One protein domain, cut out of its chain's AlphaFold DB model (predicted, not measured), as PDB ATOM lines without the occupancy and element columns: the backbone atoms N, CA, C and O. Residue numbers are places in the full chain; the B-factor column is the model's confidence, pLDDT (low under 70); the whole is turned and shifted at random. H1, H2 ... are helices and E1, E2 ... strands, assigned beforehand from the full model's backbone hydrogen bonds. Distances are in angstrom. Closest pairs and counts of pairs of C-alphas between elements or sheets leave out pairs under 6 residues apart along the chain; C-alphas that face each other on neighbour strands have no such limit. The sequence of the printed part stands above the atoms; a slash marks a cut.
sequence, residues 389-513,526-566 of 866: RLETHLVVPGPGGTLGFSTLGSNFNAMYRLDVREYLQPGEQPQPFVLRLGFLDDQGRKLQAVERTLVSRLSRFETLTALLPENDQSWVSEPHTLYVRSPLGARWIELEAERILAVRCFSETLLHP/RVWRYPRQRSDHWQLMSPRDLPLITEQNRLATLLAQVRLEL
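This is residues 389 to 513 and 526 to 566 of the 866 residues of an uncharacterized protein of Deltaproteobacteria bacterium RIFOXYA12_FULL_61_11 (UniProt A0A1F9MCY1). A closed barrel of six strands, E1, E10, E3, E7, E6 and E13, makes one part of the domain, and its long strands E3 and E10, with E8 beside E3, reach out to a second sheet, E2, E9, E4 and E5, partly facing them. H1 packs by E1 and E13, and the small ribbon E11 and E14 lies far out. The printed part has 166 residues, with strands E1 to E12, then H1, then E13 and E14; the class is mostly strand. The second sheet runs E2, E9, E4, E5, antiparallel throughout. The whole is compact, with a radius of gyration of the C-alphas of 15.8 A, and spans 43 by 40 by 29 A.

Round the barrel run E1, residues 389 to 395, starting at C-alpha 389 (45.487, 46.241, -25.852); E10, residues 501 to 508, 22.1 A long; E3, residues 415 to 424, 28.9 A; E7, residues 474 to 477; E6, residues 458 to 466; and E13, residues 555 to 561, 19.7 A. E8, residues 480 to 485, and E12, residues 538 to 540, pair onto it. The second sheet holds E2, residues 403 to 406, E9, residues 492 to 497, E4, residues 433 to 440, 22.8 A, and E5, residues 446 to 454, 22.6 A. H1 is residues 546 to 551, E11 residues 527 to 529, and E14 residues 563 to 565, ending at C-alpha 565 (44.093, 65.086, -23.906).

In the barrel, antiparallel neighbours have N and O within hydrogen-bond range: N 395 and O 501, 2.8 A, for E1 and E10; N 419 and O 504, 2.8 A, for E10 and E3; N 424 and O 475, 2.9 A, for E3 and E7; N 464 and O 474, 2.9 A, for the hairpin E6 and E7; N 465 and O 557, 2.8 A, for E6 and E13; N 558 and O 390, 2.8 A, for E13 and E1. E6 bends by 100 degrees at residue 461. E8 is on the same side of E3 as E7, with N 418 and O 482 2.8 A apart; E12 is beside E10, with N 507 and O 539 2.9 A apart. In the second sheet, twisted with C-alphas up to 4.1 A off its plane, N 405 and O 493 are 2.8 A apart in E2 and E9, N 438 and O 494 2.8 A in E9 and E4, and N 437 and O 450 2.8 A in the hairpin E4 and E5. Its edge strands come near the barrel's sheet: the closest C-alphas of E2 and E10, Phe 405 and Cys 505, are 7.6 A apart, and those of E5 and E8, Leu 454 and His 480, 7.5 A. H1 is on the barrel; its closest C-alphas to E13, Ile 549 and Leu 555, are 6.3 A apart, and every O i to N i+4 pair in it is within hydrogen-bond range. E11 and E14 are antiparallel, with N 527 and O 565 2.8 A apart.

The two C-alphas farthest apart, of Gln 443 and Arg 526, are 45.3 A apart. Residues 514 to 525 are not printed, and C-alphas 513 and 526 are 23.7 A apart across this cut. Of the links printed whole, none is long. Mean pLDDT of the printed part is 74.2, with 52 residues under 70, among them 526 to 538 and 559 to 566.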
ATOM      1  N   ARG A 389      45.597  47.258 -24.807       54.00
ATOM      2  CA  ARG A 389      45.487  46.241 -25.852       54.00
ATOM      3  C   ARG A 389      44.040  46.193 -26.300       54.00
ATOM      4  O   ARG A 389      43.167  45.756 -25.554       54.00
ATOM      5  N   LEU A 390      43.788  46.685 -27.498       56.59
ATOM      6  CA  LEU A 390      42.456  46.781 -28.066       56.59
ATOM      7  C   LEU A 390      42.376  45.818 -29.244       56.59
ATOM      8  O   LEU A 390      43.112  45.955 -30.220       56.59
ATOM      9  N   GLU A 391      41.479  44.841 -29.151       63.59
ATOM     10  CA  GLU A 391      41.176  43.977 -30.288       63.59
ATOM     11  C   GLU A 391      40.616  44.831 -31.433       63.59
ATOM     12  O   GLU A 391      39.735  45.679 -31.225       63.59
ATOM     13  N   THR A 392      41.172  44.645 -32.628       66.88
ATOM     14  CA  THR A 392      40.754  45.343 -33.840       66.88
ATOM     15  C   THR A 392      40.754  44.397 -35.035       66.88
ATOM     16  O   THR A 392      41.520  43.431 -35.098       66.88
ATOM     17  N   HIS A 393      39.878  44.667 -35.995       75.19
ATOM     18  CA  HIS A 393      39.678  43.811 -37.159       75.19
ATOM     19  C   HIS A 393      40.233  44.502 -38.402       75.19
ATOM     20  O   HIS A 393      39.964  45.683 -38.621       75.19
ATOM     21  N   LEU A 394      41.013  43.790 -39.220       71.44
ATOM     22  CA  LEU A 394      41.556  44.354 -40.453       71.44
ATOM     23  C   LEU A 394      40.567  44.197 -41.614       71.44
ATOM     24  O   LEU A 394      40.177  43.086 -41.970       71.44
ATOM     25  N   VAL A 395      40.213  45.317 -42.238       70.19
ATOM     26  CA  VAL A 395      39.552  45.398 -43.545       70.19
ATOM     27  C   VAL A 395      40.655  45.476 -44.594       70.19
ATOM     28  O   VAL A 395      41.471  46.389 -44.548       70.19
ATOM     29  N   VAL A 396      40.727  44.515 -45.512       66.06
ATOM     30  CA  VAL A 396      41.781  44.433 -46.543       66.06
ATOM     31  C   VAL A 396      41.177  44.840 -47.886       66.06
ATOM     32  O   VAL A 396      40.065  44.415 -48.162       66.06
ATOM     33  N   PRO A 397      41.851  45.618 -48.746       56.03
ATOM     34  CA  PRO A 397      41.246  46.094 -49.983       56.03
ATOM     35  C   PRO A 397      41.017  44.986 -51.017       56.03
ATOM     36  O   PRO A 397      41.805  44.045 -51.133       56.03
ATOM     37  N   GLY A 398      39.944  45.136 -51.801       53.78
ATOM     38  CA  GLY A 398      39.590  44.275 -52.935       53.78
ATOM     39  C   GLY A 398      38.197  43.626 -52.832       53.78
ATOM     40  O   GLY A 398      37.561  43.679 -51.783       53.78
ATOM     41  N   PRO A 399      37.719  42.959 -53.901       43.19
ATOM     42  CA  PRO A 399      36.356  42.410 -54.001       43.19
ATOM     43  C   PRO A 399      36.017  41.268 -53.014       43.19
ATOM     44  O   PRO A 399      34.885  40.800 -52.992       43.19
ATOM     45  N   GLY A 400      36.977  40.817 -52.197       54.00
ATOM     46  CA  GLY A 400      36.786  39.867 -51.084       54.00
ATOM     47  C   GLY A 400      37.202  40.440 -49.721       54.00
ATOM     48  O   GLY A 400      37.556  39.701 -48.802       54.00
ATOM     49  N   GLY A 401      37.264  41.764 -49.638       61.84
ATOM     50  CA  GLY A 401      37.791  42.548 -48.532       61.84
ATOM     51  C   GLY A 401      36.746  43.105 -47.578       61.84
ATOM     52  O   GLY A 401      37.024  44.085 -46.891       61.84
ATOM     53  N   THR A 402      35.531  42.559 -47.587       74.88
ATOM     54  CA  THR A 402      34.430  43.123 -46.817       74.88
ATOM     55  C   THR A 402      34.437  42.646 -45.369       74.88
ATOM     56  O   THR A 402      34.824  41.518 -45.064       74.88
ATOM     57  N   LEU A 403      34.013  43.525 -44.462       78.31
ATOM     58  CA  LEU A 403      33.817  43.203 -43.051       78.31
ATOM     59  C   LEU A 403      32.341  43.370 -42.698       78.31
ATOM     60  O   LEU A 403      31.820  44.484 -42.732       78.31
ATOM     61  N   GLY A 404      31.664  42.264 -42.385       81.94
ATOM     62  CA  GLY A 404      30.263  42.269 -41.975       81.94
ATOM     63  C   GLY A 404      30.099  42.359 -40.458       81.94
ATOM     64  O   GLY A 404      30.684  41.558 -39.740       81.94
ATOM     65  N   PHE A 405      29.245  43.245 -39.949       82.75
ATOM     66  CA  PHE A 405      28.797  43.262 -38.549       82.75
ATOM     67  C   PHE A 405      27.298  42.981 -38.470       82.75
ATOM     68  O   PHE A 405      26.516  43.538 -39.241       82.75
ATOM     69  N   SER A 406      26.878  42.116 -37.542       81.12
ATOM     70  CA  SER A 406      25.458  41.797 -37.366       81.12
ATOM     71  C   SER A 406      24.737  42.876 -36.573       81.12
ATOM     72  O   SER A 406      25.129  43.181 -35.456       81.12
ATOM     73  N   THR A 407      23.632  43.396 -37.097       72.19
ATOM     74  CA  THR A 407      22.757  44.317 -36.353       72.19
ATOM     75  C   THR A 407      21.786  43.572 -35.421       72.19
ATOM     76  O   THR A 407      21.065  44.203 -34.640       72.19
ATOM     77  N   LEU A 408      21.754  42.229 -35.480       62.94
ATOM     78  CA  LEU A 408      20.886  41.365 -34.672       62.94
ATOM     79  C   LEU A 408      21.303  41.422 -33.195       62.94
ATOM     80  O   LEU A 408      22.355  40.926 -32.814       62.94
ATOM     81  N   GLY A 409      20.452  42.021 -32.361       54.91
ATOM     82  CA  GLY A 409      20.701  42.233 -30.926       54.91
ATOM     83  C   GLY A 409      20.599  43.700 -30.512       54.91
ATOM     84  O   GLY A 409      20.358  43.996 -29.344       54.91
ATOM     85  N   SER A 410      20.686  44.612 -31.478       49.91
ATOM     86  CA  SER A 410      20.449  46.039 -31.283       49.91
ATOM     87  C   SER A 410      18.974  46.385 -31.556       49.91
ATOM     88  O   SER A 410      18.316  45.755 -32.389       49.91
ATOM     89  N   ASN A 411      18.402  47.338 -30.817       47.59
ATOM     90  CA  ASN A 411      17.006  47.738 -31.022       47.59
ATOM     91  C   ASN A 411      16.806  48.350 -32.421       47.59
ATOM     92  O   ASN A 411      17.717  48.951 -32.985       47.59
ATOM     93  N   PHE A 412      15.598  48.233 -32.982       42.81
ATOM     94  CA  PHE A 412      15.225  48.908 -34.232       42.81
ATOM     95  C   PHE A 412      15.585  50.415 -34.141       42.81
ATOM     96  O   PHE A 412      15.127  51.076 -33.212       42.81
ATOM     97  N   ASN A 413      16.395  50.935 -35.080       53.47
ATOM     98  CA  ASN A 413      17.070  52.260 -35.088       53.47
ATOM     99  C   ASN A 413      18.371  52.411 -34.268       53.47
ATOM    100  O   ASN A 413      18.725  53.532 -33.889       53.47
ATOM    101  N   ALA A 414      19.108  51.325 -34.032       66.38
ATOM    102  CA  ALA A 414      20.398  51.386 -33.354       66.38
ATOM    103  C   ALA A 414      21.415  52.297 -34.061       66.38
ATOM    104  O   ALA A 414      21.551  52.296 -35.294       66.38
ATOM    105  N   MET A 415      22.126  53.075 -33.247       79.25
ATOM    106  CA  MET A 415      23.318  53.803 -33.646       79.25
ATOM    107  C   MET A 415      24.537  52.889 -33.509       79.25
ATOM    108  O   MET A 415      24.638  52.089 -32.575       79.25
ATOM    109  N   TYR A 416      25.462  53.019 -34.450       80.69
ATOM    110  CA  TYR A 416      26.727  52.303 -34.477       80.69
ATOM    111  C   TYR A 416      27.866  53.297 -34.512       80.69
ATOM    112  O   TYR A 416      27.769  54.334 -35.168       80.69
ATOM    113  N   ARG A 417      28.955  52.944 -33.843       84.88
ATOM    114  CA  ARG A 417      30.203  53.691 -33.861       84.88
ATOM    115  C   ARG A 417      31.269  52.843 -34.541       84.88
ATOM    116  O   ARG A 417      31.494  51.706 -34.141       84.88
ATOM    117  N   LEU A 418      31.935  53.393 -35.546       81.19
ATOM    118  CA  LEU A 418      33.057  52.771 -36.241       81.19
ATOM    119  C   LEU A 418      34.316  53.583 -35.948       81.19
ATOM    120  O   LEU A 418      34.389  54.740 -36.345       81.19
ATOM    121  N   ASP A 419      35.300  52.982 -35.291       85.50
ATOM    122  CA  ASP A 419      36.633  53.565 -35.146       85.50
ATOM    123  C   ASP A 419      37.539  52.979 -36.232       85.50
ATOM    124  O   ASP A 419      37.895  51.800 -36.175       85.50
ATOM    125  N   VAL A 420      37.919  53.801 -37.208       86.19
ATOM    126  CA  VAL A 420      38.641  53.394 -38.419       86.19
ATOM    127  C   VAL A 420      40.041  54.000 -38.432       86.19
ATOM    128  O   VAL A 420      40.194  55.199 -38.224       86.19
ATOM    129  N   ARG A 421      41.065  53.186 -38.692       89.50
ATOM    130  CA  ARG A 421      42.464  53.620 -38.835       89.50
ATOM    131  C   ARG A 421      43.061  53.043 -40.102       89.50
ATOM    132  O   ARG A 421      42.796  51.892 -40.423       89.50
ATOM    133  N   GLU A 422      43.906  53.802 -40.775       89.94
ATOM    134  CA  GLU A 422      44.718  53.285 -41.870       89.94
ATOM    135  C   GLU A 422      45.875  52.456 -41.306       89.94
ATOM    136  O   GLU A 422      46.539  52.885 -40.361       89.94
ATOM    137  N   TYR A 423      46.102  51.268 -41.862       88.06
ATOM    138  CA  TYR A 423      47.310  50.488 -41.614       88.06
ATOM    139  C   TYR A 423      48.462  51.060 -42.443       88.06
ATOM    140  O   TYR A 423      48.323  51.233 -43.653       88.06
ATOM    141  N   LEU A 424      49.602  51.300 -41.802       85.06
ATOM    142  CA  LEU A 424      50.769  51.933 -42.408       85.06
ATOM    143  C   LEU A 424      52.022  51.092 -42.160       85.06
ATOM    144  O   LEU A 424      52.248  50.588 -41.053       85.06
ATOM    145  N   GLN A 425      52.870  50.969 -43.178       83.12
ATOM    146  CA  GLN A 425      54.216  50.430 -42.984       83.12
ATOM    147  C   GLN A 425      55.104  51.451 -42.245       83.12
ATOM    148  O   GLN A 425      54.850  52.658 -42.316       83.12
ATOM    149  N   PRO A 426      56.164  51.015 -41.538       77.88
ATOM    150  CA  PRO A 426      57.127  51.938 -40.948       77.88
ATOM    151  C   PRO A 426      57.697  52.920 -41.985       77.88
ATOM    152  O   PRO A 426      58.202  52.523 -43.030       77.88
ATOM    153  N   GLY A 427      57.603  54.216 -41.689       77.81
ATOM    154  CA  GLY A 427      58.023  55.325 -42.553       77.81
ATOM    155  C   GLY A 427      56.940  55.855 -43.500       77.81
ATOM    156  O   GLY A 427      57.110  56.935 -44.066       77.81
ATOM    157  N   GLU A 428      55.821  55.145 -43.656       82.88
ATOM    158  CA  GLU A 428      54.715  55.563 -44.517       82.88
ATOM    159  C   GLU A 428      53.904  56.699 -43.875       82.88
ATOM    160  O   GLU A 428      53.640  56.708 -42.669       82.88
ATOM    161  N   GLN A 429      53.505  57.676 -44.693       86.19
ATOM    162  CA  GLN A 429      52.592  58.741 -44.285       86.19
ATOM    163  C   GLN A 429      51.159  58.370 -44.681       86.19
ATOM    164  O   GLN A 429      50.962  57.880 -45.798       86.19
ATOM    165  N   PRO A 430      50.163  58.626 -43.815       87.19
ATOM    166  CA  PRO A 430      48.773  58.387 -44.166       87.19
ATOM    167  C   PRO A 430      48.347  59.204 -45.383       87.19
ATOM    168  O   PRO A 430      48.778  60.347 -45.569       87.19
ATOM    169  N   GLN A 431      47.496  58.606 -46.212       86.94
ATOM    170  CA  GLN A 431      46.947  59.242 -47.409       86.94
ATOM    171  C   GLN A 431      45.418  59.268 -47.325       86.94
ATOM    172  O   GLN A 431      44.827  58.444 -46.631       86.94
ATOM    173  N   PRO A 432      44.745  60.192 -48.033       88.31
ATOM    174  CA  PRO A 432      43.296  60.140 -48.164       88.31
ATOM    175  C   PRO A 432      42.829  58.774 -48.689       88.31
ATOM    176  O   PRO A 432      43.359  58.289 -49.688       88.31
ATOM    177  N   PHE A 433      41.824  58.174 -48.052       86.00
ATOM    178  CA  PHE A 433      41.262  56.883 -48.465       86.00
ATOM    179  C   PHE A 433      39.731  56.900 -48.451       86.00
ATOM    180  O   PHE A 433      39.110  57.648 -47.695       86.00
ATOM    181  N   VAL A 434      39.111  56.067 -49.291       87.19
ATOM    182  CA  VAL A 434      37.650  55.936 -49.369       87.19
ATOM    183  C   VAL A 434      37.175  54.733 -48.555       87.19
ATOM    184  O   VAL A 434      37.651  53.610 -48.741       87.19
ATOM    185  N   LEU A 435      36.202  54.974 -47.674       87.25
ATOM    186  CA  LEU A 435      35.447  53.966 -46.937       87.25
ATOM    187  C   LEU A 435      34.020  53.878 -47.489       87.25
ATOM    188  O   LEU A 435      33.293  54.876 -47.536       87.25
ATOM    189  N   ARG A 436      33.601  52.667 -47.857       90.69
ATOM    190  CA  ARG A 436      32.253  52.350 -48.334       90.69
ATOM    191  C   ARG A 436      31.532  51.500 -47.296       90.69
ATOM    192  O   ARG A 436      32.044  50.483 -46.844       90.69
ATOM    193  N   LEU A 437      30.328  51.920 -46.927       90.12
ATOM    194  CA  LEU A 437      29.447  51.243 -45.984       90.12
ATOM    195  C   LEU A 437      28.194  50.766 -46.720       90.12
ATOM    196  O   LEU A 437      27.566  51.529 -47.454       90.12
ATOM    197  N   GLY A 438      27.808  49.513 -46.520       90.31
ATOM    198  CA  GLY A 438      26.574  48.917 -47.013       90.31
ATOM    199  C   GLY A 438      25.695  48.447 -45.864       90.31
ATOM    200  O   GLY A 438      26.172  47.792 -44.951       90.31
ATOM    201  N   PHE A 439      24.403  48.745 -45.909       89.75
ATOM    202  CA  PHE A 439      23.423  48.155 -45.000       89.75
ATOM    203  C   PHE A 439      22.640  47.095 -45.756       89.75
ATOM    204  O   PHE A 439      22.015  47.411 -46.769       89.75
ATOM    205  N   LEU A 440      22.686  45.854 -45.286       89.56
ATOM    206  CA  LEU A 440      22.104  44.700 -45.972       89.56
ATOM    207  C   LEU A 440      20.957  44.118 -45.134       89.56
ATOM    208  O   LEU A 440      21.043  44.127 -43.906       89.56
ATOM    209  N   ASP A 441      19.905  43.603 -45.765       89.56
ATOM    210  CA  ASP A 441      18.832  42.850 -45.094       89.56
ATOM    211  C   ASP A 441      19.214  41.379 -44.816       89.56
ATOM    212  O   ASP A 441      20.356  40.962 -45.010       89.56
ATOM    213  N   ASP A 442      18.275  40.569 -44.317       86.44
ATOM    214  CA  ASP A 442      18.486  39.137 -44.047       86.44
ATOM    215  C   ASP A 442      18.808  38.312 -45.301       86.44
ATOM    216  O   ASP A 442      19.457  37.273 -45.189       86.44
ATOM    217  N   GLN A 443      18.411  38.785 -46.481       89.94
ATOM    218  CA  GLN A 443      18.682  38.153 -47.773       89.94
ATOM    219  C   GLN A 443      19.995  38.639 -48.404       89.94
ATOM    220  O   GLN A 443      20.368  38.173 -49.480       89.94
ATOM    221  N   GLY A 444      20.709  39.561 -47.749       86.75
ATOM    222  CA  GLY A 444      21.928  40.166 -48.281       86.75
ATOM    223  C   GLY A 444      21.666  41.241 -49.337       86.75
ATOM    224  O   GLY A 444      22.584  41.631 -50.057       86.75
ATOM    225  N   ARG A 445      20.435  41.747 -49.465       91.31
ATOM    226  CA  ARG A 445      20.122  42.850 -50.375       91.31
ATOM    227  C   ARG A 445      20.506  44.177 -49.728       91.31
ATOM    228  O   ARG A 445      20.132  44.466 -48.594       91.31
ATOM    229  N   LYS A 446      21.219  45.016 -50.482       90.69
ATOM    230  CA  LYS A 446      21.635  46.353 -50.042       90.69
ATOM    231  C   LYS A 446      20.421  47.278 -49.933       90.69
ATOM    232  O   LYS A 446      19.800  47.613 -50.938       90.69
ATOM    233  N   LEU A 447      20.092  47.671 -48.705       87.25
ATOM    234  CA  LEU A 447      19.049  48.642 -48.373       87.25
ATOM    235  C   LEU A 447      19.559  50.078 -48.508       87.25
ATOM    236  O   LEU A 447      18.827  50.957 -48.951       87.25
ATOM    237  N   GLN A 448      20.817  50.317 -48.129       89.62
ATOM    238  CA  GLN A 448      21.452  51.632 -48.194       89.62
ATOM    239  C   GLN A 448      22.967  51.494 -48.385       89.62
ATOM    240  O   GLN A 448      23.569  50.513 -47.947       89.62
ATOM    241  N   ALA A 449      23.586  52.483 -49.029       87.50
ATOM    242  CA  ALA A 449      25.033  52.597 -49.178       87.50
ATOM    243  C   ALA A 449      25.500  54.006 -48.784       87.50
ATOM    244  O   ALA A 449      24.809  54.981 -49.077       87.50
ATOM    245  N   VAL A 450      26.663  54.114 -48.143       85.81
ATOM    246  CA  VAL A 450      27.297  55.386 -47.772       85.81
ATOM    247  C   VAL A 450      28.767  55.335 -48.171       85.81
ATOM    248  O   VAL A 450      29.443  54.357 -47.882       85.81
ATOM    249  N   GLU A 451      29.264  56.391 -48.806       87.44
ATOM    250  CA  GLU A 451      30.683  56.551 -49.132       87.44
ATOM    251  C   GLU A 451      31.251  57.782 -48.410       87.44
ATOM    252  O   GLU A 451      30.591  58.829 -48.302       87.44
ATOM    253  N   ARG A 452      32.459  57.638 -47.857       84.56
ATOM    254  CA  ARG A 452      33.177  58.692 -47.134       84.56
ATOM    255  C   ARG A 452      34.663  58.657 -47.471       84.56
ATOM    256  O   ARG A 452      35.308  57.630 -47.295       84.56
ATOM    257  N   THR A 453      35.200  59.797 -47.891       86.69
ATOM    258  CA  THR A 453      36.646  60.013 -47.999       86.69
ATOM    259  C   THR A 453      37.169  60.497 -46.654       86.69
ATOM    260  O   THR A 453      36.642  61.466 -46.107       86.69
ATOM    261  N   LEU A 454      38.184  59.826 -46.120       83.62
ATOM    262  CA  LEU A 454      38.802  60.126 -44.832       83.62
ATOM    263  C   LEU A 454      40.247  60.573 -45.053       83.62
ATOM    264  O   LEU A 454      40.949  60.004 -45.887       83.62
ATOM    265  N   VAL A 455      40.684  61.598 -44.318       82.25
ATOM    266  CA  VAL A 455      42.056  62.125 -44.354       82.25
ATOM    267  C   VAL A 455      42.613  62.080 -42.942       82.25
ATOM    268  O   VAL A 455      42.128  62.800 -42.071       82.25
ATOM    269  N   SER A 456      43.635  61.256 -42.719       80.19
ATOM    270  CA  SER A 456      44.203  61.051 -41.387       80.19
ATOM    271  C   SER A 456      45.645  61.541 -41.271       80.19
ATOM    272  O   SER A 456      46.296  61.906 -42.249       80.19
ATOM    273  N   ARG A 457      46.153  61.538 -40.039       84.25
ATOM    274  CA  ARG A 457      47.557  61.784 -39.692       84.25
ATOM    275  C   ARG A 457      48.156  60.545 -39.059       84.25
ATOM    276  O   ARG A 457      47.428  59.694 -38.564       84.25
ATOM    277  N   LEU A 458      49.481  60.433 -39.070       83.62
ATOM    278  CA  LEU A 458      50.160  59.323 -38.413       83.62
ATOM    279  C   LEU A 458      49.886  59.401 -36.910       83.62
ATOM    280  O   LEU A 458      50.128  60.451 -36.306       83.62
ATOM    281  N   SER A 459      49.419  58.308 -36.302       82.62
ATOM    282  CA  SER A 459      49.250  58.313 -34.858       82.62
ATOM    283  C   SER A 459      50.601  58.272 -34.166       82.62
ATOM    284  O   SER A 459      51.452  57.447 -34.488       82.62
ATOM    285  N   ARG A 460      50.805  59.145 -33.175       75.69
ATOM    286  CA  ARG A 460      52.054  59.188 -32.390       75.69
ATOM    287  C   ARG A 460      52.058  58.203 -31.223       75.69
ATOM    288  O   ARG A 460      53.129  57.842 -30.741       75.69
ATOM    289  N   PHE A 461      50.878  57.738 -30.817       71.94
ATOM    290  CA  PHE A 461      50.652  57.010 -29.564       71.94
ATOM    291  C   PHE A 461      50.112  55.590 -29.761       71.94
ATOM    292  O   PHE A 461      49.841  54.897 -28.778       71.94
ATOM    293  N   GLU A 462      49.925  55.175 -31.015       77.50
ATOM    294  CA  GLU A 462      49.250  53.929 -31.368       77.50
ATOM    295  C   GLU A 462      50.087  53.107 -32.353       77.50
ATOM    296  O   GLU A 462      50.640  53.633 -33.327       77.50
ATOM    297  N   THR A 463      50.179  51.805 -32.110       77.19
ATOM    298  CA  THR A 463      50.794  50.833 -33.019       77.19
ATOM    299  C   THR A 463      49.889  49.624 -33.173       77.19
ATOM    300  O   THR A 463      49.058  49.331 -32.315       77.19
ATOM    301  N   LEU A 464      50.036  48.914 -34.283       74.00
ATOM    302  CA  LEU A 464      49.328  47.673 -34.533       74.00
ATOM    303  C   LEU A 464      50.323  46.516 -34.470       74.00
ATOM    304  O   LEU A 464      51.306  46.506 -35.207       74.00
ATOM    305  N   THR A 465      50.055  45.527 -33.625       70.06
ATOM    306  CA  THR A 465      50.758  44.243 -33.669       70.06
ATOM    307  C   THR A 465      49.890  43.257 -34.439       70.06
ATOM    308  O   THR A 465      48.831  42.831 -33.961       70.06
ATOM    309  N   ALA A 466      50.308  42.955 -35.666       57.50
ATOM    310  CA  ALA A 466      49.689  41.946 -36.515       57.50
ATOM    311  C   ALA A 466      50.373  40.587 -36.288       57.50
ATOM    312  O   ALA A 466      51.563  40.535 -36.007       57.50
ATOM    313  N   LEU A 467      49.645  39.480 -36.460       50.25
ATOM    314  CA  LEU A 467      50.201  38.115 -36.430       50.25
ATOM    315  C   LEU A 467      51.003  37.751 -37.699       50.25
ATOM    316  O   LEU A 467      51.328  36.584 -37.905       50.25
ATOM    317  N   LEU A 468      51.306  38.718 -38.574       49.56
ATOM    318  CA  LEU A 468      52.139  38.472 -39.747       49.56
ATOM    319  C   LEU A 468      53.596  38.300 -39.279       49.56
ATOM    320  O   LEU A 468      54.164  39.257 -38.757       49.56
ATOM    321  N   PRO A 469      54.209  37.117 -39.461       42.84
ATOM    322  CA  PRO A 469      55.444  36.715 -38.776       42.84
ATOM    323  C   PRO A 469      56.707  37.511 -39.155       42.84
ATOM    324  O   PRO A 469      57.774  37.223 -38.626       42.84
ATOM    325  N   GLU A 470      56.611  38.491 -40.056       48.19
ATOM    326  CA  GLU A 470      57.763  39.233 -40.586       48.19
ATOM    327  C   GLU A 470      57.825  40.707 -40.144       48.19
ATOM    328  O   GLU A 470      58.849  41.346 -40.359       48.19
ATOM    329  N   ASN A 471      56.785  41.252 -39.496       50.78
ATOM    330  CA  ASN A 471      56.761  42.652 -39.050       50.78
ATOM    331  C   ASN A 471      56.270  42.759 -37.601       50.78
ATOM    332  O   ASN A 471      55.067  42.794 -37.346       50.78
ATOM    333  N   ASP A 472      57.208  42.872 -36.657       54.62
ATOM    334  CA  ASP A 472      56.907  42.922 -35.220       54.62
ATOM    335  C   ASP A 472      56.025  44.121 -34.815       54.62
ATOM    336  O   ASP A 472      55.330  44.049 -33.801       54.62
ATOM    337  N   GLN A 473      56.011  45.222 -35.584       63.69
ATOM    338  CA  GLN A 473      55.169  46.397 -35.312       63.69
ATOM    339  C   GLN A 473      54.825  47.179 -36.589       63.69
ATOM    340  O   GLN A 473      55.712  47.689 -37.273       63.69
ATOM    341  N   SER A 474      53.531  47.369 -36.848       76.31
ATOM    342  CA  SER A 474      53.028  48.230 -37.924       76.31
ATOM    343  C   SER A 474      52.458  49.531 -37.365       76.31
ATOM    344  O   SER A 474      52.052  49.622 -36.201       76.31
ATOM    345  N   TRP A 475      52.463  50.582 -38.180       85.31
ATOM    346  CA  TRP A 475      51.980  51.902 -37.790       85.31
ATOM    347  C   TRP A 475      50.503  52.056 -38.146       85.31
ATOM    348  O   TRP A 475      49.967  51.321 -38.972       85.31
ATOM    349  N   VAL A 476      49.831  53.002 -37.494       87.69
ATOM    350  CA  VAL A 476      48.435  53.321 -37.787       87.69
ATOM    351  C   VAL A 476      48.236  54.818 -37.850       87.69
ATOM    352  O   VAL A 476      48.975  55.587 -37.227       87.69
ATOM    353  N   SER A 477      47.226  55.229 -38.597       88.62
ATOM    354  CA  SER A 477      46.752  56.600 -38.549       88.62
ATOM    355  C   SER A 477      45.984  56.894 -37.253       88.62
ATOM    356  O   SER A 477      45.564  55.984 -36.535       88.62
ATOM    357  N   GLU A 478      45.764  58.174 -36.966       82.88
ATOM    358  CA  GLU A 478      44.789  58.619 -35.973       82.88
ATOM    359  C   GLU A 478      43.385  58.080 -36.341       82.88
ATOM    360  O   GLU A 478      43.061  57.937 -37.530       82.88
ATOM    361  N   PRO A 479      42.550  57.728 -35.349       81.69
ATOM    362  CA  PRO A 479      41.229  57.176 -35.591       81.69
ATOM    363  C   PRO A 479      40.273  58.189 -36.209       81.69
ATOM    364  O   PRO A 479      40.108  59.300 -35.713       81.69
ATOM    365  N   HIS A 480      39.523  57.731 -37.202       82.44
ATOM    366  CA  HIS A 480      38.271  58.347 -37.607       82.44
ATOM    367  C   HIS A 480      37.119  57.643 -36.907       82.44
ATOM    368  O   HIS A 480      36.898  56.450 -37.112       82.44
ATOM    369  N   THR A 481      36.386  58.389 -36.085       79.06
ATOM    370  CA  THR A 481      35.169  57.887 -35.446       79.06
ATOM    371  C   THR A 481      33.972  58.258 -36.311       79.06
ATOM    372  O   THR A 481      33.698  59.437 -36.522       79.06
ATOM    373  N   LEU A 482      33.248  57.261 -36.815       79.31
ATOM    374  CA  LEU A 482      32.029  57.456 -37.594       79.31
ATOM    375  C   LEU A 482      30.826  56.968 -36.800       79.31
ATOM    376  O   LEU A 482      30.796  55.818 -36.368       79.31
ATOM    377  N   TYR A 483      29.809  57.815 -36.674       82.00
ATOM    378  CA  TYR A 483      28.511  57.424 -36.137       82.00
ATOM    379  C   TYR A 483      27.544  57.182 -37.284       82.00
ATOM    380  O   TYR A 483      27.282  58.073 -38.093       82.00
ATOM    381  N   VAL A 484      27.015  55.966 -37.368       80.81
ATOM    382  CA  VAL A 484      26.099  55.570 -38.434       80.81
ATOM    383  C   VAL A 484      24.828  54.987 -37.845       80.81
ATOM    384  O   VAL A 484      24.860  54.156 -36.943       80.81
ATOM    385  N   ARG A 485      23.679  55.440 -38.346       81.75
ATOM    386  CA  ARG A 485      22.375  54.891 -37.971       81.75
ATOM    387  C   ARG A 485      21.943  53.893 -39.035       81.75
ATOM    388  O   ARG A 485      21.940  54.212 -40.220       81.75
ATOM    389  N   SER A 486      21.574  52.696 -38.597       81.12
ATOM    390  CA  SER A 486      21.110  51.642 -39.495       81.12
ATOM    391  C   SER A 486      19.678  51.917 -39.987       81.12
ATOM    392  O   SER A 486      18.830  52.301 -39.173       81.12
ATOM    393  N   PRO A 487      19.380  51.734 -41.291       80.19
ATOM    394  CA  PRO A 487      18.022  51.860 -41.807       80.19
ATOM    395  C   PRO A 487      17.138  50.703 -41.322       80.19
ATOM    396  O   PRO A 487      17.615  49.602 -41.028       80.19
ATOM    397  N   LEU A 488      15.824  50.939 -41.260       78.00
ATOM    398  CA  LEU A 488      14.856  49.914 -40.865       78.00
ATOM    399  C   LEU A 488      14.981  48.672 -41.756       78.00
ATOM    400  O   LEU A 488      14.993  48.765 -42.979       78.00
ATOM    401  N   GLY A 489      15.046  47.501 -41.119       79.38
ATOM    402  CA  GLY A 489      15.161  46.212 -41.803       79.38
ATOM    403  C   GLY A 489      16.595  45.747 -42.066       79.38
ATOM    404  O   GLY A 489      16.778  44.571 -42.374       79.38
ATOM    405  N   ALA A 490      17.612  46.596 -41.885       83.31
ATOM    406  CA  ALA A 490      18.989  46.149 -42.051       83.31
ATOM    407  C   ALA A 490      19.377  45.150 -40.957       83.31
ATOM    408  O   ALA A 490      19.158  45.368 -39.761       83.31
ATOM    409  N   ARG A 491      19.967  44.044 -41.397       85.88
ATOM    410  CA  ARG A 491      20.502  42.951 -40.584       85.88
ATOM    411  C   ARG A 491      22.020  42.980 -40.488       85.88
ATOM    412  O   ARG A 491      22.578  42.381 -39.567       85.88
ATOM    413  N   TRP A 492      22.673  43.682 -41.410       86.19
ATOM    414  CA  TRP A 492      24.126  43.713 -41.498       86.19
ATOM    415  C   TRP A 492      24.647  45.095 -41.876       86.19
ATOM    416  O   TRP A 492      23.995  45.833 -42.620       86.19
ATOM    417  N   ILE A 493      25.845  45.397 -41.384       88.31
ATOM    418  CA  ILE A 493      26.696  46.490 -41.854       88.31
ATOM    419  C   ILE A 493      27.884  45.849 -42.558       88.31
ATOM    420  O   ILE A 493      28.616  45.089 -41.939       88.31
ATOM    421  N   GLU A 494      28.060  46.142 -43.831       90.94
ATOM    422  CA  GLU A 494      29.186  45.726 -44.655       90.94
ATOM    423  C   GLU A 494      30.133  46.909 -44.832       90.94
ATOM    424  O   GLU A 494      29.691  48.006 -45.171       90.94
ATOM    425  N   LEU A 495      31.424  46.702 -44.592       89.44
ATOM    426  CA  LEU A 495      32.454  47.711 -44.820       89.44
ATOM    427  C   LEU A 495      33.407  47.265 -45.912       89.44
ATOM    428  O   LEU A 495      33.870  46.130 -45.890       89.44
ATOM    429  N   GLU A 496      33.746  48.184 -46.804       89.50
ATOM    430  CA  GLU A 496      34.719  48.010 -47.878       89.50
ATOM    431  C   GLU A 496      35.656  49.225 -47.907       89.50
ATOM    432  O   GLU A 496      35.231  50.364 -47.691       89.50
ATOM    433  N   ALA A 497      36.940  48.990 -48.170       86.31
ATOM    434  CA  ALA A 497      37.959  50.032 -48.206       86.31
ATOM    435  C   ALA A 497      38.948  49.825 -49.356       86.31
ATOM    436  O   ALA A 497      39.212  48.702 -49.777       86.31
ATOM    437  N   GLU A 498      39.528  50.922 -49.843       85.06
ATOM    438  CA  GLU A 498      40.562  50.906 -50.895       85.06
ATOM    439  C   GLU A 498      41.969  50.624 -50.357       85.06
ATOM    440  O   GLU A 498      42.879  50.288 -51.115       85.06
ATOM    441  N   ARG A 499      42.143  50.717 -49.036       85.50
ATOM    442  CA  ARG A 499      43.392  50.437 -48.321       85.50
ATOM    443  C   ARG A 499      43.131  49.489 -47.156       85.50
ATOM    444  O   ARG A 499      41.981  49.216 -46.818       85.50
ATOM    445  N   ILE A 500      44.201  48.966 -46.556       87.12
ATOM    446  CA  ILE A 500      44.075  48.125 -45.363       87.12
ATOM    447  C   ILE A 500      43.708  49.036 -44.190       87.12
ATOM    448  O   ILE A 500      44.461  49.957 -43.876       87.12
ATOM    449  N   LEU A 501      42.573  48.784 -43.544       87.88
ATOM    450  CA  LEU A 501      42.102  49.561 -42.400       87.88
ATOM    451  C   LEU A 501      41.974  48.680 -41.161       87.88
ATOM    452  O   LEU A 501      41.456  47.573 -41.241       87.88
ATOM    453  N   ALA A 502      42.374  49.185 -40.003       87.25
ATOM    454  CA  ALA A 502      42.025  48.603 -38.715       87.25
ATOM    455  C   ALA A 502      40.713  49.227 -38.224       87.25
ATOM    456  O   ALA A 502      40.631  50.441 -38.025       87.25
ATOM    457  N   VAL A 503      39.689  48.398 -38.034       87.19
ATOM    458  CA  VAL A 503      38.329  48.825 -37.707       87.19
ATOM    459  C   VAL A 503      37.845  48.161 -36.425       87.19
ATOM    460  O   VAL A 503      37.909  46.943 -36.258       87.19
ATOM    461  N   ARG A 504      37.275  48.981 -35.539       86.62
ATOM    462  CA  ARG A 504      36.462  48.529 -34.405       86.62
ATOM    463  C   ARG A 504      35.045  49.044 -34.596       86.62
ATOM    464  O   ARG A 504      34.855  50.230 -34.842       86.62
ATOM    465  N   CYS A 505      34.061  48.160 -34.489       84.38
ATOM    466  CA  CYS A 505      32.652  48.526 -34.572       84.38
ATOM    467  C   CYS A 505      32.001  48.341 -33.210       84.38
ATOM    468  O   CYS A 505      32.241  47.340 -32.538       84.38
ATOM    469  N   PHE A 506      31.168  49.292 -32.815       82.81
ATOM    470  CA  PHE A 506      30.417  49.238 -31.578       82.81
ATOM    471  C   PHE A 506      28.934  49.475 -31.843       82.81
ATOM    472  O   PHE A 506      28.572  50.321 -32.661       82.81
ATOM    473  N   SER A 507      28.081  48.784 -31.093       82.56
ATOM    474  CA  SER A 507      26.646  49.054 -31.020       82.56
ATOM    475  C   SER A 507      26.313  49.809 -29.741       82.56
ATOM    476  O   SER A 507      26.847  49.485 -28.679       82.56
ATOM    477  N   GLU A 508      25.396  50.764 -29.828       76.00
ATOM    478  CA  GLU A 508      24.859  51.471 -28.665       76.00
ATOM    479  C   GLU A 508      24.137  50.502 -27.701       76.00
ATOM    480  O   GLU A 508      23.267  49.728 -28.114       76.00
ATOM    481  N   THR A 509      24.480  50.532 -26.410       62.12
ATOM    482  CA  THR A 509      23.837  49.727 -25.354       62.12
ATOM    483  C   THR A 509      22.877  50.557 -24.506       62.12
ATOM    484  O   THR A 509      23.222  51.634 -24.043       62.12
ATOM    485  N   LEU A 510      21.688  50.016 -24.203       47.88
ATOM    486  CA  LEU A 510      20.701  50.646 -23.298       47.88
ATOM    487  C   LEU A 510      20.939  50.366 -21.799       47.88
ATOM    488  O   LEU A 510      20.078  50.663 -20.967       47.88
ATOM    489  N   LEU A 511      22.046  49.717 -21.436       40.25
ATOM    490  CA  LEU A 511      22.308  49.325 -20.054       40.25
ATOM    491  C   LEU A 511      23.037  50.450 -19.316       40.25
ATOM    492  O   LEU A 511      24.101  50.868 -19.741       40.25
ATOM    493  N   HIS A 512      22.509  50.865 -18.164       39.00
ATOM    494  CA  HIS A 512      23.296  51.547 -17.134       39.00
ATOM    495  C   HIS A 512      23.768  50.514 -16.103       39.00
ATOM    496  O   HIS A 512      22.926  49.985 -15.368       39.00
ATOM    497  N   PRO A 513      25.076  50.228 -15.995       38.72
ATOM    498  CA  PRO A 513      25.636  49.566 -14.826       38.72
ATOM    499  C   PRO A 513      26.375  50.544 -13.893       38.72
ATOM    500  O   PRO A 513      26.810  51.620 -14.292       38.72
ATOM    501  N   ARG A 526      39.159  68.425 -20.272       57.75
ATOM    502  CA  ARG A 526      40.161  67.386 -20.591       57.75
ATOM    503  C   ARG A 526      39.495  66.016 -20.629       57.75
ATOM    504  O   ARG A 526      38.591  65.761 -19.842       57.75
ATOM    505  N   VAL A 527      39.953  65.131 -21.508       58.84
ATOM    506  CA  VAL A 527      39.397  63.782 -21.678       58.84
ATOM    507  C   VAL A 527      40.503  62.736 -21.629       58.84
ATOM    508  O   VAL A 527      41.575  62.909 -22.209       58.84
ATOM    509  N   TRP A 528      40.269  61.634 -20.915       59.53
ATOM    510  CA  TRP A 528      41.152  60.475 -21.016       59.53
ATOM    511  C   TRP A 528      40.927  59.793 -22.356       59.53
ATOM    512  O   TRP A 528      39.797  59.450 -22.709       59.53
ATOM    513  N   ARG A 529      42.013  59.522 -23.070       65.50
ATOM    514  CA  ARG A 529      42.012  58.748 -24.302       65.50
ATOM    515  C   ARG A 529      42.487  57.327 -24.048       65.50
ATOM    516  O   ARG A 529      43.488  57.108 -23.372       65.50
ATOM    517  N   TYR A 530      41.731  56.372 -24.589       61.81
ATOM    518  CA  TYR A 530      41.835  54.938 -24.295       61.81
ATOM    519  C   TYR A 530      41.844  54.574 -22.808       61.81
ATOM    520  O   TYR A 530      42.498  53.591 -22.462       61.81
ATOM    521  N   PRO A 531      41.110  55.287 -21.923       59.75
ATOM    522  CA  PRO A 531      40.974  54.802 -20.562       59.75
ATOM    523  C   PRO A 531      40.436  53.382 -20.657       59.75
ATOM    524  O   PRO A 531      39.645  53.087 -21.561       59.75
ATOM    525  N   ARG A 532      40.881  52.506 -19.757       54.50
ATOM    526  CA  ARG A 532      40.372  51.141 -19.654       54.50
ATOM    527  C   ARG A 532      38.844  51.181 -19.734       54.50
ATOM    528  O   ARG A 532      38.177  51.658 -18.817       54.50
ATOM    529  N   GLN A 533      38.315  50.817 -20.906       48.72
ATOM    530  CA  GLN A 533      36.952  51.184 -21.270       48.72
ATOM    531  C   GLN A 533      35.991  50.437 -20.352       48.72
ATOM    532  O   GLN A 533      35.966  49.208 -20.331       48.72
ATOM    533  N   ARG A 534      35.143  51.190 -19.647       55.09
ATOM    534  CA  ARG A 534      33.807  50.707 -19.316       55.09
ATOM    535  C   ARG A 534      33.042  50.678 -20.629       55.09
ATOM    536  O   ARG A 534      32.812  51.724 -21.223       55.09
ATOM    537  N   SER A 535      32.685  49.502 -21.124       43.97
ATOM    538  CA  SER A 535      31.741  49.382 -22.238       43.97
ATOM    539  C   SER A 535      30.322  49.676 -21.726       43.97
ATOM    540  O   SER A 535      29.492  48.772 -21.657       43.97
ATOM    541  N   ASP A 536      30.076  50.898 -21.242       53.66
ATOM    542  CA  ASP A 536      28.811  51.289 -20.603       53.66
ATOM    543  C   ASP A 536      27.795  51.879 -21.601       53.66
ATOM    544  O   ASP A 536      26.598  51.705 -21.404       53.66
ATOM    545  N   HIS A 537      28.245  52.461 -22.721       59.50
ATOM    546  CA  HIS A 537      27.355  52.974 -23.785       59.50
ATOM    547  C   HIS A 537      27.548  52.297 -25.145       59.50
ATOM    548  O   HIS A 537      26.658  52.334 -25.991       59.50
ATOM    549  N   TRP A 538      28.705  51.673 -25.361       65.88
ATOM    550  CA  TRP A 538      29.108  51.102 -26.641       65.88
ATOM    551  C   TRP A 538      29.647  49.691 -26.413       65.88
ATOM    552  O   TRP A 538      30.702  49.510 -25.802       65.88
ATOM    553  N   GLN A 539      28.929  48.684 -26.903       76.06
ATOM    554  CA  GLN A 539      29.376  47.295 -26.889       76.06
ATOM    555  C   GLN A 539      30.161  47.004 -28.161       76.06
ATOM    556  O   GLN A 539      29.650  47.212 -29.260       76.06
ATOM    557  N   LEU A 540      31.393  46.514 -28.008       78.69
ATOM    558  CA  LEU A 540      32.205  46.063 -29.135       78.69
ATOM    559  C   LEU A 540      31.484  44.920 -29.859       78.69
ATOM    560  O   LEU A 540      31.042  43.955 -29.235       78.69
ATOM    561  N   MET A 541      31.368  45.047 -31.173       81.81
ATOM    562  CA  MET A 541      30.726  44.068 -32.032       81.81
ATOM    563  C   MET A 541      31.775  43.176 -32.673       81.81
ATOM    564  O   MET A 541      32.708  43.663 -33.309       81.81
ATOM    565  N   SER A 542      31.571  41.867 -32.572       80.06
ATOM    566  CA  SER A 542      32.345  40.912 -33.356       80.06
ATOM    567  C   SER A 542      31.863  40.922 -34.811       80.06
ATOM    568  O   SER A 542      30.649  40.945 -35.059       80.06
ATOM    569  N   PRO A 543      32.778  40.888 -35.792       83.19
ATOM    570  CA  PRO A 543      32.394  40.720 -37.178       83.19
ATOM    571  C   PRO A 543      31.781  39.334 -37.391       83.19
ATOM    572  O   PRO A 543      32.178  38.350 -36.772       83.19
ATOM    573  N   ARG A 544      30.806  39.246 -38.292       80.69
ATOM    574  CA  ARG A 544      30.158  37.999 -38.709       80.69
ATOM    575  C   ARG A 544      31.186  36.987 -39.201       80.69
ATOM    576  O   ARG A 544      31.112  35.812 -38.857       80.69
ATOM    577  N   ASP A 545      32.136  37.464 -39.993       74.81
ATOM    578  CA  ASP A 545      33.137  36.632 -40.648       74.81
ATOM    579  C   ASP A 545      34.368  36.419 -39.757       74.81
ATOM    580  O   ASP A 545      35.437  36.095 -40.261       74.81
ATOM    581  N   LEU A 546      34.235  36.585 -38.429       77.44
ATOM    582  CA  LEU A 546      35.332  36.414 -37.474       77.44
ATOM    583  C   LEU A 546      36.109  35.101 -37.682       77.44
ATOM    584  O   LEU A 546      37.329  35.190 -37.754       77.44
ATOM    585  N   PRO A 547      35.477  33.919 -37.874       75.88
ATOM    586  CA  PRO A 547      36.227  32.690 -38.141       75.88
ATOM    587  C   PRO A 547      37.113  32.789 -39.389       75.88
ATOM    588  O   PRO A 547      38.285  32.431 -39.340       75.88
ATOM    589  N   LEU A 548      36.586  33.353 -40.480       74.75
ATOM    590  CA  LEU A 548      37.320  33.537 -41.732       74.75
ATOM    591  C   LEU A 548      38.447  34.572 -41.580       74.75
ATOM    592  O   LEU A 548      39.542  34.384 -42.100       74.75
ATOM    593  N   ILE A 549      38.198  35.657 -40.846       73.31
ATOM    594  CA  ILE A 549      39.184  36.702 -40.535       73.31
ATOM    595  C   ILE A 549      40.326  36.121 -39.701       73.31
ATOM    596  O   ILE A 549      41.490  36.421 -39.966       73.31
ATOM    597  N   THR A 550      40.010  35.271 -38.723       72.56
ATOM    598  CA  THR A 550      41.001  34.562 -37.911       72.56
ATOM    599  C   THR A 550      41.808  33.582 -38.764       72.56
ATOM    600  O   THR A 550      43.033  33.632 -38.714       72.56
ATOM    601  N   GLU A 551      41.163  32.762 -39.601       75.25
ATOM    602  CA  GLU A 551      41.843  31.837 -40.527       75.25
ATOM    603  C   GLU A 551      42.775  32.562 -41.510       75.25
ATOM    604  O   GLU A 551      43.846  32.062 -41.847       75.25
ATOM    605  N   GLN A 552      42.395  33.762 -41.950       72.69
ATOM    606  CA  GLN A 552      43.183  34.586 -42.867       72.69
ATOM    607  C   GLN A 552      44.249  35.446 -42.168       72.69
ATOM    608  O   GLN A 552      44.875  36.273 -42.832       72.69
ATOM    609  N   ASN A 553      44.459  35.292 -40.852       68.75
ATOM    610  CA  ASN A 553      45.367  36.119 -40.042       68.75
ATOM    611  C   ASN A 553      45.092  37.633 -40.161       68.75
ATOM    612  O   ASN A 553      46.004  38.457 -40.137       68.75
ATOM    613  N   ARG A 554      43.815  38.010 -40.290       73.94
ATOM    614  CA  ARG A 554      43.345  39.405 -40.405       73.94
ATOM    615  C   ARG A 554      42.885  39.998 -39.068       73.94
ATOM    616  O   ARG A 554      42.296  41.078 -39.031       73.94
ATOM    617  N   LEU A 555      43.145  39.303 -37.962       74.94
ATOM    618  CA  LEU A 555      42.968  39.839 -36.617       74.94
ATOM    619  C   LEU A 555      44.243  40.567 -36.188       74.94
ATOM    620  O   LEU A 555      45.348  40.053 -36.369       74.94
ATOM    621  N   ALA A 556      44.095  41.749 -35.598       75.25
ATOM    622  CA  ALA A 556      45.225  42.513 -35.102       75.25
ATOM    623  C   ALA A 556      44.951  43.065 -33.704       75.25
ATOM    624  O   ALA A 556      43.808  43.258 -33.291       75.25
ATOM    625  N   THR A 557      46.023  43.330 -32.963       73.12
ATOM    626  CA  THR A 557      45.931  44.021 -31.676       73.12
ATOM    627  C   THR A 557      46.425  45.446 -31.859       73.12
ATOM    628  O   THR A 557      47.564  45.672 -32.258       73.12
ATOM    629  N   LEU A 558      45.562  46.415 -31.572       71.69
ATOM    630  CA  LEU A 558      45.948  47.813 -31.465       71.69
ATOM    631  C   LEU A 558      46.530  48.036 -30.067       71.69
ATOM    632  O   LEU A 558      45.842  47.848 -29.065       71.69
ATOM    633  N   LEU A 559      47.793  48.433 -30.006       66.50
ATOM    634  CA  LEU A 559      48.456  48.894 -28.796       66.50
ATOM    635  C   LEU A 559      48.343  50.417 -28.748       66.50
ATOM    636  O   LEU A 559      48.959  51.113 -29.554       66.50
ATOM    637  N   ALA A 560      47.556  50.940 -27.813       67.19
ATOM    638  CA  ALA A 560      47.343  52.376 -27.661       67.19
ATOM    639  C   ALA A 560      47.758  52.851 -26.264       67.19
ATOM    640  O   ALA A 560      47.449  52.195 -25.275       67.19
ATOM    641  N   GLN A 561      48.443  53.993 -26.165       64.56
ATOM    642  CA  GLN A 561      48.806  54.576 -24.866       64.56
ATOM    643  C   GLN A 561      47.617  55.317 -24.237       64.56
ATOM    644  O   GLN A 561      47.042  56.210 -24.877       64.56
ATOM    645  N   VAL A 562      47.301  54.993 -22.978       63.25
ATOM    646  CA  VAL A 562      46.345  55.752 -22.161       63.25
ATOM    647  C   VAL A 562      46.951  57.090 -21.761       63.25
ATOM    648  O   VAL A 562      48.032  57.147 -21.169       63.25
ATOM    649  N   ARG A 563      46.254  58.180 -22.078       66.81
ATOM    650  CA  ARG A 563      46.760  59.544 -21.880       66.81
ATOM    651  C   ARG A 563      45.635  60.546 -21.684       66.81
ATOM    652  O   ARG A 563      44.514  60.304 -22.121       66.81
ATOM    653  N   LEU A 564      45.949  61.671 -21.056       62.84
ATOM    654  CA  LEU A 564      45.040  62.800 -20.929       62.84
ATOM    655  C   LEU A 564      45.201  63.735 -22.135       62.84
ATOM    656  O   LEU A 564      46.326  64.109 -22.449       62.84
ATOM    657  N   GLU A 565      44.108  64.125 -22.789       62.91
ATOM    658  CA  GLU A 565      44.093  65.086 -23.906       62.91
ATOM    659  C   GLU A 565      43.175  66.280 -23.588       62.91
ATOM    660  O   GLU A 565      42.287  66.192 -22.737       62.91
ATOM    661  N   LEU A 566      43.405  67.417 -24.250       59.88
ATOM    662  CA  LEU A 566      42.431  68.510 -24.302       59.88
ATOM    663  C   LEU A 566      41.337  68.115 -25.322       59.88
ATOM    664  O   LEU A 566      41.685  67.556 -26.357       59.88
TER     665      LEU A 566